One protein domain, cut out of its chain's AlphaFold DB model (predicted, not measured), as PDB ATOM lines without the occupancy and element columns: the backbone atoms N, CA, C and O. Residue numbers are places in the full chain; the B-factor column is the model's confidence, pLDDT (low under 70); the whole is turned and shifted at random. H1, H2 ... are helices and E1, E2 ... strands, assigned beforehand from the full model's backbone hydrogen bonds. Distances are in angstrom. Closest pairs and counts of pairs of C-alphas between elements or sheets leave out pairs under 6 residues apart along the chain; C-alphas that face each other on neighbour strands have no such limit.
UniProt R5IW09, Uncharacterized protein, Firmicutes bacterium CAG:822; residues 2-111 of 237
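Overview. This is residues 2 to 111 of the 237 residues of an uncharacterized protein of Firmicutes bacterium CAG:822 (UniProt R5IW09). A sheet of four strands, E1 to E4, has helices over one face and its other face bare. Long H2 runs through the middle of the domain over E1 and E2, H1 lies over E3 and E4, H3 rises away from the sheet past H2, and short H4 packs on H2. The printed part has 110 residues, with named elements in the order H1 H2 E1 E2 E3 E4 H3 H4; the class is mixed, helices and strands, and the sheet order is E1 - E2 - E3 - E4, all antiparallel. The whole is compact, with a radius of gyration of the C-alphas of 13.3 A, and spans 36 by 36 by 23 A.

Arrangement. H1, residues 2 to 11, and H2, residues 16 to 38, are close but not clearly touching, with the C-alphas of Leu 9 and Val 19 closest at 6.6 A. A meander follows, each strand the antiparallel neighbour of the one before: E1, residues 45 to 50, E2, residues 53 to 58, E3, residues 61 to 66, and E4, residues 69 to 74. N 47 and O 55, in the hairpin E1 and E2, are 2.8 A apart, within hydrogen-bond range; so are N 56 and O 63 in the hairpin E2 and E3, 2.9 A, and N 64 and O 71 in the hairpin E3 and E4, 2.8 A. H1, H2 and H3, residues 75 to 92, are on the same face of the sheet, making two layers, helices on one face of a sheet. H2 runs along the strands, over E1 and E2, at a height over the sheet of 8.9 A; H1 runs along them, over E3 and E4, at 10.1 A. H3 lies over E4 at 13.6 A, and its line rises 39.7 degrees out of the local plane, only just short of standing up from the sheet. H1 and H3 only just touch, with 3 pairs of C-alphas within 8 A, Leu 2 and Leu 81 closest at 5.9 A. H2 touches H3 with residues 23 to 30 alone, at a steep tilt of 40 degrees, opposite ways; the C-alphas of Leu 27 and Val 82 are closest, 6.0 A. H4, residues 104 to 109, touches H2, with the C-alphas of Arg 28 and Pro 104 closest at 4.7 A, and is apart from H3. In H1, H2 and H4 every O i to N i+4 pair is within hydrogen-bond range; in H3 11 of 14 are.

Along the chain. H1 begins at C-alpha 2 (35.633, 8.783, 33.121) and is 14.2 A long. H2 measures 33.4 A and ends at C-alpha 38 (13.191, 16.234, 22.414). E1, E2, E3 and E4 measure 15.1, 16.7, 16.2 and 17.1 A. H3 measures 25.7 A; H4, 8.5 A long, ends at C-alpha 109 (17.700, -1.084, 36.671).

Size, cuts and confidence. The C-alphas farthest apart, of Ser 68 and Asn 96, are 38.7 A apart. The printed part has no cut, and the link from H3 to H4, 11 residues, is long. Residues 34 to 40, of which 34 to 38 belong to H2, and residues 91 to 97 stand free. The mean pLDDT of the printed part is 94.3, and no printed residue is under 70.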
ATOM      1  N   LEU A   2      35.900  10.006  32.378       94.56
ATOM      2  CA  LEU A   2      35.633   8.783  33.121       94.56
ATOM      3  C   LEU A   2      36.692   8.468  34.181       94.56
ATOM      4  O   LEU A   2      36.331   8.127  35.298       94.56
ATOM      5  N   SER A   3      37.981   8.678  33.896       93.19
ATOM      6  CA  SER A   3      39.052   8.466  34.883       93.19
ATOM      7  C   SER A   3      38.835   9.237  36.189       93.19
ATOM      8  O   SER A   3      39.067   8.693  37.263       93.19
ATOM      9  N   LYS A   4      38.326  10.476  36.126       93.19
ATOM     10  CA  LYS A   4      37.990  11.261  37.325       93.19
ATOM     11  C   LYS A   4      36.807  10.658  38.079       93.19
ATOM     12  O   LYS A   4      36.821  10.661  39.302       93.19
ATOM     13  N   VAL A   5      35.807  10.152  37.355       95.25
ATOM     14  CA  VAL A   5      34.647   9.473  37.945       95.25
ATOM     15  C   VAL A   5      35.097   8.193  38.651       95.25
ATOM     16  O   VAL A   5      34.810   8.041  39.831       95.25
ATOM     17  N   CYS A   6      35.874   7.333  37.984       93.56
ATOM     18  CA  CYS A   6      36.401   6.096  38.568       93.56
ATOM     19  C   CYS A   6      37.228   6.358  39.832       93.56
ATOM     20  O   CYS A   6      36.963   5.736  40.850       93.56
ATOM     21  N   VAL A   7      38.127   7.351  39.817       92.75
ATOM     22  CA  VAL A   7      38.904   7.728  41.014       92.75
ATOM     23  C   VAL A   7      38.000   8.089  42.198       92.75
ATOM     24  O   VAL A   7      38.343   7.786  43.338       92.75
ATOM     25  N   LEU A   8      36.853   8.735  41.966       92.31
ATOM     26  CA  LEU A   8      35.922   9.050  43.052       92.31
ATOM     27  C   LEU A   8      35.126   7.844  43.536       92.31
ATOM     28  O   LEU A   8      34.911   7.721  44.743       92.31
ATOM     29  N   LEU A   9      34.708   6.967  42.626       93.44
ATOM     30  CA  LEU A   9      34.037   5.719  42.991       93.44
ATOM     31  C   LEU A   9      34.977   4.846  43.841       93.44
ATOM     32  O   LEU A   9      34.572   4.368  44.900       93.44
ATOM     33  N   ASP A  10      36.252   4.755  43.451       91.69
ATOM     34  CA  ASP A  10      37.287   4.015  44.181       91.69
ATOM     35  C   ASP A  10      37.531   4.611  45.577       91.69
ATOM     36  O   ASP A  10      37.557   3.886  46.571       91.69
ATOM     37  N   LYS A  11      37.632   5.945  45.695       91.56
ATOM     38  CA  LYS A  11      37.765   6.632  46.997       91.56
ATOM     39  C   LYS A  11      36.593   6.375  47.944       91.56
ATOM     40  O   LYS A  11      36.778   6.395  49.159       91.56
ATOM     41  N   ASN A  12      35.396   6.168  47.399       92.00
ATOM     42  CA  ASN A  12      34.194   5.849  48.168       92.00
ATOM     43  C   ASN A  12      34.021   4.335  48.399       92.00
ATOM     44  O   ASN A  12      33.003   3.924  48.952       92.00
ATOM     45  N   ASN A  13      35.027   3.523  48.052       93.50
ATOM     46  CA  ASN A  13      35.074   2.072  48.241       93.50
ATOM     47  C   ASN A  13      33.941   1.310  47.538       93.50
ATOM     48  O   ASN A  13      33.466   0.302  48.061       93.50
ATOM     49  N   PHE A  14      33.493   1.779  46.370       95.00
ATOM     50  CA  PHE A  14      32.493   1.043  45.598       95.00
ATOM     51  C   PHE A  14      33.102  -0.228  45.008       95.00
ATOM     52  O   PHE A  14      34.161  -0.193  44.377       95.00
ATOM     53  N   ILE A  15      32.417  -1.360  45.177       95.31
ATOM     54  CA  ILE A  15      32.817  -2.614  44.531       95.31
ATOM     55  C   ILE A  15      32.499  -2.585  43.029       95.31
ATOM     56  O   ILE A  15      31.783  -1.719  42.534       95.31
ATOM     57  N   GLN A  16      32.993  -3.559  42.264       95.56
ATOM     58  CA  GLN A  16      32.854  -3.527  40.807       95.56
ATOM     59  C   GLN A  16      31.396  -3.496  40.306       95.56
ATOM     60  O   GLN A  16      31.105  -2.805  39.329       95.56
ATOM     61  N   SER A  17      30.479  -4.222  40.952       95.12
ATOM     62  CA  SER A  17      29.054  -4.194  40.590       95.12
ATOM     63  C   SER A  17      28.422  -2.826  40.873       95.12
ATOM     64  O   SER A  17      27.642  -2.328  40.066       95.12
ATOM     65  N   GLU A  18      28.823  -2.176  41.964       96.75
ATOM     66  CA  GLU A  18      28.430  -0.812  42.327       96.75
ATOM     67  C   GLU A  18      28.994   0.229  41.350       96.75
ATOM     68  O   GLU A  18      28.281   1.146  40.948       96.75
ATOM     69  N   VAL A  19      30.237   0.051  40.890       97.50
ATOM     70  CA  VAL A  19      30.821   0.862  39.811       97.50
ATOM     71  C   VAL A  19      29.998   0.710  38.531       97.50
ATOM     72  O   VAL A  19      29.598   1.715  37.947       97.50
ATOM     73  N   ASN A  20      29.685  -0.522  38.111       98.06
ATOM     74  CA  ASN A  20      28.852  -0.764  36.926       98.06
ATOM     75  C   ASN A  20      27.470  -0.099  37.067       98.06
ATOM     76  O   ASN A  20      26.999   0.545  36.128       98.06
ATOM     77  N   HIS A  21      26.848  -0.206  38.246       97.88
ATOM     78  CA  HIS A  21      25.560   0.425  38.532       97.88
ATOM     79  C   HIS A  21      25.658   1.951  38.424       97.88
ATOM     80  O   HIS A  21      24.899   2.558  37.670       97.88
ATOM     81  N   ALA A  22      26.636   2.578  39.085       98.19
ATOM     82  CA  ALA A  22      26.847   4.022  39.024       98.19
ATOM     83  C   ALA A  22      27.031   4.514  37.579       98.19
ATOM     84  O   ALA A  22      26.362   5.459  37.161       98.19
ATOM     85  N   LEU A  23      27.868   3.834  36.786       98.50
ATOM     86  CA  LEU A  23      28.080   4.172  35.377       98.50
ATOM     87  C   LEU A  23      26.800   4.008  34.540       98.50
ATOM     88  O   LEU A  23      26.488   4.876  33.728       98.50
ATOM     89  N   SER A  24      26.008   2.959  34.772       98.44
ATOM     90  CA  SER A  24      24.724   2.775  34.078       98.44
ATOM     91  C   SER A  24      23.670   3.835  34.452       98.44
ATOM     92  O   SER A  24      22.889   4.253  33.599       98.44
ATOM     93  N   ILE A  25      23.678   4.352  35.690       98.19
ATOM     94  CA  ILE A  25      22.816   5.476  36.103       98.19
ATOM     95  C   ILE A  25      23.229   6.766  35.377       98.19
ATOM     96  O   ILE A  25      22.367   7.571  35.025       98.19
ATOM     97  N   ILE A  26      24.526   6.966  35.111       98.12
ATOM     98  CA  ILE A  26      25.016   8.098  34.305       98.12
ATOM     99  C   ILE A  26      24.483   8.001  32.868       98.12
ATOM    100  O   ILE A  26      23.987   9.001  32.347       98.12
ATOM    101  N   LEU A  27      24.520   6.807  32.258       98.31
ATOM    102  CA  LEU A  27      23.928   6.573  30.933       98.31
ATOM    103  C   LEU A  27      22.432   6.910  30.924       98.31
ATOM    104  O   LEU A  27      21.971   7.650  30.056       98.31
ATOM    105  N   ARG A  28      21.684   6.434  31.930       97.56
ATOM    106  CA  ARG A  28      20.265   6.779  32.083       97.56
ATOM    107  C   ARG A  28      20.055   8.285  32.210       97.56
ATOM    108  O   ARG A  28      19.160   8.821  31.573       97.56
ATOM    109  N   ALA A  29      20.853   8.979  33.019       96.94
ATOM    110  CA  ALA A  29      20.701  10.420  33.195       96.94
ATOM    111  C   ALA A  29      20.834  11.174  31.864       96.94
ATOM    112  O   ALA A  29      20.071  12.105  31.620       96.94
ATOM    113  N   TYR A  30      21.767  10.764  31.002       96.62
ATOM    114  CA  TYR A  30      21.912  11.354  29.672       96.62
ATOM    115  C   TYR A  30      20.673  11.125  28.809       96.62
ATOM    116  O   TYR A  30      20.153  12.079  28.236       96.62
ATOM    117  N   ASP A  31      20.170   9.892  28.775       95.62
ATOM    118  CA  ASP A  31      18.968   9.515  28.027       95.62
ATOM    119  C   ASP A  31      17.721  10.290  28.491       95.62
ATOM    120  O   ASP A  31      16.986  10.836  27.669       95.62
ATOM    121  N   GLU A  32      17.535  10.463  29.801       95.31
ATOM    122  CA  GLU A  32      16.453  11.288  30.360       95.31
ATOM    123  C   GLU A  32      16.573  12.761  29.923       95.31
ATOM    124  O   GLU A  32      15.571  13.392  29.580       95.31
ATOM    125  N   ILE A  33      17.793  13.316  29.888       94.31
ATOM    126  CA  ILE A  33      18.030  14.691  29.421       94.31
ATOM    127  C   ILE A  33      17.719  14.816  27.925       94.31
ATOM    128  O   ILE A  33      16.976  15.726  27.550       94.31
ATOM    129  N   GLN A  34      18.216  13.898  27.083       93.19
ATOM    130  CA  GLN A  34      17.898  13.874  25.647       93.19
ATOM    131  C   GLN A  34      16.391  13.810  25.424       93.19
ATOM    132  O   GLN A  34      15.829  14.587  24.650       93.19
ATOM    133  N   TYR A  35      15.721  12.911  26.143       92.75
ATOM    134  CA  TYR A  35      14.286  12.721  26.031       92.75
ATOM    135  C   TYR A  35      13.508  13.988  26.405       92.75
ATOM    136  O   TYR A  35      12.590  14.394  25.688       92.75
ATOM    137  N   MET A  36      13.900  14.672  27.485       92.12
ATOM    138  CA  MET A  36      13.296  15.948  27.868       92.12
ATOM    139  C   MET A  36      13.505  17.037  26.811       92.12
ATOM    140  O   MET A  36      12.535  17.714  26.459       92.12
ATOM    141  N   ILE A  37      14.721  17.171  26.269       91.25
ATOM    142  CA  ILE A  37      15.039  18.141  25.209       91.25
ATOM    143  C   ILE A  37      14.162  17.887  23.978       91.25
ATOM    144  O   ILE A  37      13.526  18.818  23.481       91.25
ATOM    145  N   LEU A  38      14.045  16.629  23.540       91.56
ATOM    146  CA  LEU A  38      13.191  16.234  22.414       91.56
ATOM    147  C   LEU A  38      11.710  16.575  22.641       91.56
ATOM    148  O   LEU A  38      10.987  16.876  21.692       91.56
ATOM    149  N   LYS A  39      11.245  16.552  23.893       90.94
ATOM    150  CA  LYS A  39       9.875  16.931  24.275       90.94
ATOM    151  C   LYS A  39       9.703  18.428  24.550       90.94
ATOM    152  O   LYS A  39       8.614  18.832  24.958       90.94
ATOM    153  N   GLY A  40      10.748  19.240  24.372       91.94
ATOM    154  CA  GLY A  40      10.727  20.666  24.705       91.94
ATOM    155  C   GLY A  40      10.508  20.933  26.199       91.94
ATOM    156  O   GLY A  40       9.964  21.975  26.566       91.94
ATOM    157  N   LYS A  41      10.879  19.983  27.068       90.44
ATOM    158  CA  LYS A  41      10.789  20.110  28.526       90.44
ATOM    159  C   LYS A  41      12.174  20.355  29.116       90.44
ATOM    160  O   LYS A  41      13.181  19.873  28.612       90.44
ATOM    161  N   ASN A  42      12.213  21.075  30.232       86.75
ATOM    162  CA  ASN A  42      13.431  21.289  31.003       86.75
ATOM    163  C   ASN A  42      13.093  21.237  32.496       86.75
ATOM    164  O   ASN A  42      12.726  22.245  33.099       86.75
ATOM    165  N   ILE A  43      13.126  20.031  33.062       91.06
ATOM    166  CA  ILE A  43      12.741  19.765  34.448       91.06
ATOM    167  C   ILE A  43      13.975  19.273  35.198       91.06
ATOM    168  O   ILE A  43      14.700  18.400  34.722       91.06
ATOM    169  N   LYS A  44      14.214  19.838  36.384       94.75
ATOM    170  CA  LYS A  44      15.279  19.368  37.275       94.75
ATOM    171  C   LYS A  44      14.926  17.988  37.811       94.75
ATOM    172  O   LYS A  44      13.776  17.755  38.185       94.75
ATOM    173  N   PHE A  45      15.908  17.101  37.910       95.12
ATOM    174  CA  PHE A  45      15.682  15.766  38.458       95.12
ATOM    175  C   PHE A  45      16.893  15.221  39.206       95.12
ATOM    176  O   PHE A  45      18.015  15.705  39.058       95.12
ATOM    177  N   GLU A  46      16.645  14.173  39.993       96.38
ATOM    178  CA  GLU A  46      17.673  13.382  40.660       96.38
ATOM    179  C   GLU A  46      17.394  11.889  40.468       96.38
ATOM    180  O   GLU A  46      16.275  11.423  40.692       96.38
ATOM    181  N   LEU A  47      18.423  11.125  40.104       96.25
ATOM    182  CA  LEU A  47      18.406   9.667  40.090       96.25
ATOM    183  C   LEU A  47      19.115   9.146  41.341       96.25
ATOM    184  O   LEU A  47      20.324   9.319  41.501       96.25
ATOM    185  N   LYS A  48      18.345   8.494  42.222       95.38
ATOM    186  CA  LYS A  48      18.794   7.906  43.501       95.38
ATOM    187  C   LYS A  48      18.617   6.385  43.519       95.38
ATOM    188  O   LYS A  48      18.114   5.821  44.485       95.38
ATOM    189  N   GLN A  49      18.970   5.728  42.413       93.81
ATOM    190  CA  GLN A  49      18.809   4.275  42.238       93.81
ATOM    191  C   GLN A  49      19.780   3.443  43.086       93.81
ATOM    192  O   GLN A  49      19.509   2.280  43.365       93.81
ATOM    193  N   MET A  50      20.894   4.038  43.509       94.25
ATOM    194  CA  MET A  50      21.956   3.363  44.242       94.25
ATOM    195  C   MET A  50      22.260   4.112  45.540       94.25
ATOM    196  O   MET A  50      22.369   5.339  45.561       94.25
ATOM    197  N   LYS A  51      22.416   3.378  46.645       92.44
ATOM    198  CA  LYS A  51      22.796   3.972  47.931       92.44
ATOM    199  C   LYS A  51      24.180   4.615  47.813       92.44
ATOM    200  O   LYS A  51      25.113   3.996  47.326       92.44
ATOM    201  N   GLY A  52      24.311   5.851  48.294       93.81
ATOM    202  CA  GLY A  52      25.592   6.564  48.297       93.81
ATOM    203  C   GLY A  52      25.996   7.173  46.951       93.81
ATOM    204  O   GLY A  52      27.031   7.826  46.898       93.81
ATOM    205  N   PHE A  53      25.179   7.028  45.901       97.19
ATOM    206  CA  PHE A  53      25.403   7.641  44.595       97.19
ATOM    207  C   PHE A  53      24.148   8.384  44.127       97.19
ATOM    208  O   PHE A  53      23.025   7.895  44.249       97.19
ATOM    209  N   THR A  54      24.307   9.591  43.597       97.69
ATOM    210  CA  THR A  54      23.196  10.354  43.019       97.69
ATOM    211  C   THR A  54      23.663  11.097  41.782       97.69
ATOM    212  O   THR A  54      24.710  11.742  41.802       97.69
ATOM    213  N   VAL A  55      22.858  11.042  40.721       97.38
ATOM    214  CA  VAL A  55      23.018  11.918  39.556       97.38
ATOM    215  C   VAL A  55      21.921  12.965  39.604       97.38
ATOM    216  O   VAL A  55      20.748  12.605  39.645       97.38
ATOM    217  N   SER A  56      22.278  14.244  39.619       96.38
ATOM    218  CA  SER A  56      21.314  15.340  39.537       96.38
ATOM    219  C   SER A  56      21.517  16.162  38.277       96.38
ATOM    220  O   SER A  56      22.644  16.351  37.819       96.38
ATOM    221  N   TYR A  57      20.419  16.656  37.723       95.31
ATOM    222  CA  TYR A  57      20.422  17.558  36.584       95.31
ATOM    223  C   TYR A  57      19.724  18.862  36.957       95.31
ATOM    224  O   TYR A  57      18.579  18.864  37.420       95.31
ATOM    225  N   ASP A  58      20.419  19.974  36.729       90.81
ATOM    226  CA  ASP A  58      19.873  21.321  36.824       90.81
ATOM    227  C   ASP A  58      20.225  22.110  35.566       90.81
ATOM    228  O   ASP A  58      21.322  22.660  35.478       90.81
ATOM    229  N   THR A  59      19.266  22.164  34.635       79.94
ATOM    230  CA  THR A  59      19.171  22.988  33.413       79.94
ATOM    231  C   THR A  59      20.353  22.945  32.435       79.94
ATOM    232  O   THR A  59      20.153  22.768  31.244       79.94
ATOM    233  N   PHE A  60      21.583  23.122  32.903       84.38
ATOM    234  CA  PHE A  60      22.815  23.077  32.118       84.38
ATOM    235  C   PHE A  60      23.894  22.188  32.737       84.38
ATOM    236  O   PHE A  60      24.917  21.933  32.098       84.38
ATOM    237  N   TYR A  61      23.691  21.732  33.974       92.88
ATOM    238  CA  TYR A  61      24.696  20.997  34.724       92.88
ATOM    239  C   TYR A  61      24.191  19.628  35.143       92.88
ATOM    240  O   TYR A  61      23.099  19.497  35.694       92.88
ATOM    241  N   VAL A  62      25.047  18.628  34.954       96.12
ATOM    242  CA  VAL A  62      24.896  17.307  35.555       96.12
ATOM    243  C   VAL A  62      25.879  17.193  36.709       96.12
ATOM    244  O   VAL A  62      27.070  17.459  36.547       96.12
ATOM    245  N   SER A  63      25.391  16.815  37.885       96.25
ATOM    246  CA  SER A  63      26.223  16.569  39.057       96.25
ATOM    247  C   SER A  63      26.208  15.094  39.437       96.25
ATOM    248  O   SER A  63      25.139  14.509  39.583       96.25
ATOM    249  N   LEU A  64      27.386  14.518  39.660       96.81
ATOM    250  CA  LEU A  64      27.562  13.208  40.285       96.81
ATOM    251  C   LEU A  64      27.928  13.430  41.750       96.81
ATOM    252  O   LEU A  64      28.913  14.115  42.036       96.81
ATOM    253  N   ILE A  65      27.134  12.887  42.666       96.19
ATOM    254  CA  ILE A  65      27.246  13.115  44.109       96.19
ATOM    255  C   ILE A  65      27.517  11.774  44.794       96.19
ATOM    256  O   ILE A  65      26.754  10.823  44.612       96.19
ATOM    257  N   MET A  66      28.596  11.714  45.578       93.62
ATOM    258  CA  MET A  66      29.060  10.530  46.310       93.62
ATOM    259  C   MET A  66      29.523  10.954  47.705       93.62
ATOM    260  O   MET A  66      30.584  11.560  47.855       93.62
ATOM    261  N   GLY A  67      28.712  10.692  48.732       84.69
ATOM    262  CA  GLY A  67      28.987  11.188  50.085       84.69
ATOM    263  C   GLY A  67      29.082  12.720  50.123       84.69
ATOM    264  O   GLY A  67      28.132  13.410  49.756       84.69
ATOM    265  N   SER A  68      30.224  13.255  50.567       85.62
ATOM    266  CA  SER A  68      30.521  14.697  50.549       85.62
ATOM    267  C   SER A  68      31.165  15.184  49.246       85.62
ATOM    268  O   SER A  68      31.372  16.386  49.082       85.62
ATOM    269  N   GLU A  69      31.526  14.277  48.335       92.69
ATOM    270  CA  GLU A  69      32.167  14.623  47.071       92.69
ATOM    271  C   GLU A  69      31.139  14.888  45.964       92.69
ATOM    272  O   GLU A  69      30.078  14.260  45.886       92.69
ATOM    273  N   LYS A  70      31.469  15.837  45.081       93.31
ATOM    274  CA  LYS A  70      30.624  16.247  43.958       93.31
ATOM    275  C   LYS A  70      31.469  16.536  42.721       93.31
ATOM    276  O   LYS A  70      32.379  17.363  42.773       93.31
ATOM    277  N   LEU A  71      31.122  15.920  41.591       94.69
ATOM    278  CA  LEU A  71      31.624  16.298  40.266       94.69
ATOM    279  C   LEU A  71      30.517  16.971  39.476       94.69
ATOM    280  O   LEU A  71      29.438  16.409  39.343       94.69
ATOM    281  N   CYS A  72      30.799  18.146  38.923       94.38
ATOM    282  CA  CYS A  72      29.872  18.873  38.064       94.38
ATOM    283  C   CYS A  72      30.383  18.872  36.625       94.38
ATOM    284  O   CYS A  72      31.547  19.188  36.369       94.38
ATOM    285  N   PHE A  73      29.484  18.598  35.693       92.38
ATOM    286  CA  PHE A  73      29.724  18.637  34.261       92.38
ATOM    287  C   PHE A  73      28.751  19.614  33.622       92.38
ATOM    288  O   PHE A  73      27.574  19.635  33.974       92.38
ATOM    289  N   GLN A  74      29.240  20.417  32.680       91.38
ATOM    290  CA  GLN A  74      28.350  21.065  31.723       91.38
ATOM    291  C   GLN A  74      27.788  19.985  30.792       91.38
ATOM    292  O   GLN A  74      28.479  19.008  30.491       91.38
ATOM    293  N   TYR A  75      26.533  20.140  30.378       84.38
ATOM    294  CA  TYR A  75      25.832  19.145  29.567       84.38
ATOM    295  C   TYR A  75      26.542  18.827  28.234       84.38
ATOM    296  O   TYR A  75      26.641  17.662  27.868       84.38
ATOM    297  N   ASP A  76      27.126  19.822  27.566       82.62
ATOM    298  CA  ASP A  76      27.921  19.649  26.336       82.62
ATOM    299  C   ASP A  76      29.120  18.700  26.520       82.62
ATOM    300  O   ASP A  76      29.496  17.959  25.618       82.62
ATOM    301  N   LYS A  77      29.709  18.675  27.718       87.06
ATOM    302  CA  LYS A  77      30.811  17.768  28.073       87.06
ATOM    303  C   LYS A  77      30.319  16.418  28.583       87.06
ATOM    304  O   LYS A  77      31.114  15.489  28.710       87.06
ATOM    305  N   PHE A  78      29.036  16.306  28.913       91.12
ATOM    306  CA  PHE A  78      28.461  15.098  29.486       91.12
ATOM    307  C   PHE A  78      28.309  13.984  28.441       91.12
ATOM    308  O   PHE A  78      28.564  12.827  28.765       91.12
ATOM    309  N   GLU A  79      28.032  14.328  27.180       92.12
ATOM    310  CA  GLU A  79      28.027  13.375  26.059       92.12
ATOM    311  C   GLU A  79      29.375  12.651  25.909       92.12
ATOM    312  O   GLU A  79      29.423  11.430  25.786       92.12
ATOM    313  N   HIS A  80      30.495  13.369  26.024       94.19
ATOM    314  CA  HIS A  80      31.816  12.742  25.943       94.19
ATOM    315  C   HIS A  80      32.057  11.732  27.080       94.19
ATOM    316  O   HIS A  80      32.643  10.676  26.854       94.19
ATOM    317  N   LEU A  81      31.571  12.012  28.295       96.19
ATOM    318  CA  LEU A  81      31.630  11.043  29.394       96.19
ATOM    319  C   LEU A  81      30.793   9.791  29.088       96.19
ATOM    320  O   LEU A  81      31.228   8.684  29.395       96.19
ATOM    321  N   VAL A  82      29.613   9.953  28.489       97.56
ATOM    322  CA  VAL A  82      28.735   8.841  28.091       97.56
ATOM    323  C   VAL A  82      29.424   7.935  27.070       97.56
ATOM    324  O   VAL A  82      29.427   6.716  27.238       97.56
ATOM    325  N   GLU A  83      30.085   8.519  26.073       97.25
ATOM    326  CA  GLU A  83      30.872   7.776  25.082       97.25
ATOM    327  C   GLU A  83      32.033   6.999  25.721       97.25
ATOM    328  O   GLU A  83      32.229   5.816  25.433       97.25
ATOM    329  N   GLU A  84      32.758   7.614  26.662       97.94
ATOM    330  CA  GLU A  84      33.801   6.922  27.427       97.94
ATOM    331  C   GLU A  84      33.238   5.755  28.261       97.94
ATOM    332  O   GLU A  84      33.907   4.731  28.406       97.94
ATOM    333  N   ILE A  85      32.017   5.877  28.799       98.50
ATOM    334  CA  ILE A  85      31.356   4.810  29.570       98.50
ATOM    335  C   ILE A  85      30.951   3.639  28.667       98.50
ATOM    336  O   ILE A  85      31.185   2.485  29.033       98.50
ATOM    337  N   TYR A  86      30.390   3.898  27.484       98.38
ATOM    338  CA  TYR A  86      30.103   2.824  26.527       98.38
ATOM    339  C   TYR A  86      31.383   2.100  26.101       98.38
ATOM    340  O   TYR A  86      31.426   0.868  26.123       98.38
ATOM    341  N   ALA A  87      32.454   2.845  25.808       98.31
ATOM    342  CA  ALA A  87      33.758   2.260  25.501       98.31
ATOM    343  C   ALA A  87      34.317   1.439  26.676       98.31
ATOM    344  O   ALA A  87      34.893   0.371  26.468       98.31
ATOM    345  N   TYR A  88      34.128   1.896  27.918       98.31
ATOM    346  CA  TYR A  88      34.496   1.134  29.111       98.31
ATOM    347  C   TYR A  88      33.779  -0.213  29.174       98.31
ATOM    348  O   TYR A  88      34.443  -1.232  29.370       98.31
ATOM    349  N   PHE A  89      32.455  -0.238  28.985       98.38
ATOM    350  CA  PHE A  89      31.700  -1.490  29.003       98.38
ATOM    351  C   PHE A  89      32.132  -2.424  27.871       98.38
ATOM    352  O   PHE A  89      32.426  -3.584  28.150       98.38
ATOM    353  N   GLN A  90      32.290  -1.910  26.647       97.69
ATOM    354  CA  GLN A  90      32.736  -2.708  25.500       97.69
ATOM    355  C   GLN A  90      34.126  -3.327  25.707       97.69
ATOM    356  O   GLN A  90      34.359  -4.468  25.315       97.69
ATOM    357  N   ASN A  91      35.049  -2.589  26.330       97.62
ATOM    358  CA  ASN A  91      36.408  -3.066  26.580       97.62
ATOM    359  C   ASN A  91      36.485  -4.037  27.762       97.62
ATOM    360  O   ASN A  91      37.251  -4.998  27.725       97.62
ATOM    361  N   LYS A  92      35.737  -3.771  28.838       97.69
ATOM    362  CA  LYS A  92      35.803  -4.563  30.070       97.69
ATOM    363  C   LYS A  92      34.981  -5.846  29.997       97.69
ATOM    364  O   LYS A  92      35.387  -6.855  30.567       97.69
ATOM    365  N   TYR A  93      33.847  -5.794  29.308       97.31
ATOM    366  CA  TYR A  93      32.915  -6.902  29.142       97.31
ATOM    367  C   TYR A  93      32.680  -7.108  27.641       97.31
ATOM    368  O   TYR A  93      31.633  -6.746  27.112       97.31
ATOM    369  N   PRO A  94      33.677  -7.624  26.906       96.19
ATOM    370  CA  PRO A  94      33.550  -7.770  25.468       96.19
ATOM    371  C   PRO A  94      32.478  -8.810  25.138       96.19
ATOM    372  O   PRO A  94      32.629  -9.997  25.423       96.19
ATOM    373  N   ILE A  95      31.406  -8.350  24.501       95.44
ATOM    374  CA  ILE A  95      30.339  -9.182  23.946       95.44
ATOM    375  C   ILE A  95      30.109  -8.801  22.484       95.44
ATOM    376  O   ILE A  95      30.409  -7.679  22.066       95.44
ATOM    377  N   ASN A  96      29.551  -9.724  21.700       94.12
ATOM    378  CA  ASN A  96      29.157  -9.469  20.313       94.12
ATOM    379  C   ASN A  96      27.819  -8.705  20.243       94.12
ATOM    380  O   ASN A  96      26.842  -9.176  19.661       94.12
ATOM    381  N   TYR A  97      27.753  -7.561  20.921       95.69
ATOM    382  CA  TYR A  97      26.581  -6.699  20.982       95.69
ATOM    383  C   TYR A  97      26.996  -5.278  21.362       95.69
ATOM    384  O   TYR A  97      27.810  -5.098  22.264       95.69
ATOM    385  N   ASP A  98      26.422  -4.275  20.698       95.75
ATOM    386  CA  ASP A  98      26.665  -2.874  21.036       95.75
ATOM    387  C   ASP A  98      25.806  -2.465  22.241       95.75
ATOM    388  O   ASP A  98      24.574  -2.436  22.180       95.75
ATOM    389  N   TYR A  99      26.467  -2.107  23.341       96.75
ATOM    390  CA  TYR A  99      25.820  -1.624  24.559       96.75
ATOM    391  C   TYR A  99      24.926  -0.392  24.346       96.75
ATOM    392  O   TYR A  99      23.997  -0.191  25.131       96.75
ATOM    393  N   LYS A 100      25.145   0.410  23.294       96.00
ATOM    394  CA  LYS A 100      24.280   1.550  22.940       96.00
ATOM    395  C   LYS A 100      22.877   1.133  22.497       96.00
ATOM    396  O   LYS A 100      21.962   1.953  22.530       96.00
ATOM    397  N   LEU A 101      22.691  -0.130  22.107       95.12
ATOM    398  CA  LEU A 101      21.391  -0.676  21.709       95.12
ATOM    399  C   LEU A 101      20.523  -1.096  22.905       95.12
ATOM    400  O   LEU A 101      19.343  -1.402  22.727       95.12
ATOM    401  N   LEU A 102      21.078  -1.128  24.122       94.94
ATOM    402  CA  LEU A 102      20.305  -1.352  25.343       94.94
ATOM    403  C   LEU A 102      19.600  -0.059  25.765       94.94
ATOM    404  O   LEU A 102      20.216   1.004  25.801       94.94
ATOM    405  N   ASP A 103      18.325  -0.159  26.151       93.69
ATOM    406  CA  ASP A 103      17.611   0.941  26.806       93.69
ATOM    407  C   ASP A 103      18.364   1.334  28.102       93.69
ATOM    408  O   ASP A 103      18.517   0.487  28.990       93.69
ATOM    409  N   PRO A 104      18.851   2.584  28.248       96.19
ATOM    410  CA  PRO A 104      19.607   3.007  29.428       96.19
ATOM    411  C   PRO A 104      18.828   2.894  30.745       96.19
ATOM    412  O   PRO A 104      19.428   2.630  31.795       96.19
ATOM    413  N   ILE A 105      17.496   3.024  30.717       94.69
ATOM    414  CA  ILE A 105      16.656   2.788  31.895       94.69
ATOM    415  C   ILE A 105      16.745   1.314  32.289       94.69
ATOM    416  O   ILE A 105      17.051   1.012  33.445       94.69
ATOM    417  N   TYR A 106      16.544   0.402  31.335       94.12
ATOM    418  CA  TYR A 106      16.677  -1.038  31.564       94.12
ATOM    419  C   TYR A 106      18.091  -1.423  32.020       94.12
ATOM    420  O   TYR A 106      18.248  -2.213  32.955       94.12
ATOM    421  N   PHE A 107      19.119  -0.818  31.420       96.62
ATOM    422  CA  PHE A 107      20.505  -1.070  31.788       96.62
ATOM    423  C   PHE A 107      20.743  -0.716  33.260       96.62
ATOM    424  O   PHE A 107      21.215  -1.549  34.035       96.62
ATOM    425  N   SER A 108      20.319   0.482  33.667       96.62
ATOM    426  CA  SER A 108      20.504   0.963  35.036       96.62
ATOM    427  C   SER A 108      19.683   0.236  36.096       96.62
ATOM    428  O   SER A 108      20.046   0.262  37.266       96.62
ATOM    429  N   LEU A 109      18.561  -0.380  35.722       93.38
ATOM    430  CA  LEU A 109      17.700  -1.084  36.671       93.38
ATOM    431  C   LEU A 109      18.074  -2.560  36.815       93.38
ATOM    432  O   LEU A 109      17.937  -3.101  37.909       93.38
ATOM    433  N   PHE A 110      18.536  -3.199  35.736       92.88
ATOM    434  CA  PHE A 110      18.666  -4.657  35.689       92.88
ATOM    435  C   PHE A 110      19.979  -5.131  35.060       92.88
ATOM    436  O   PHE A 110      20.680  -5.954  35.640       92.88
ATOM    437  N   PHE A 111      20.336  -4.625  33.877       95.44
ATOM    438  CA  PHE A 111      21.392  -5.247  33.070       95.44
ATOM    439  C   PHE A 111      22.812  -5.064  33.638       95.44
ATOM    440  O   PHE A 111      23.680  -5.897  33.383       95.44
TER     441      PHE A 111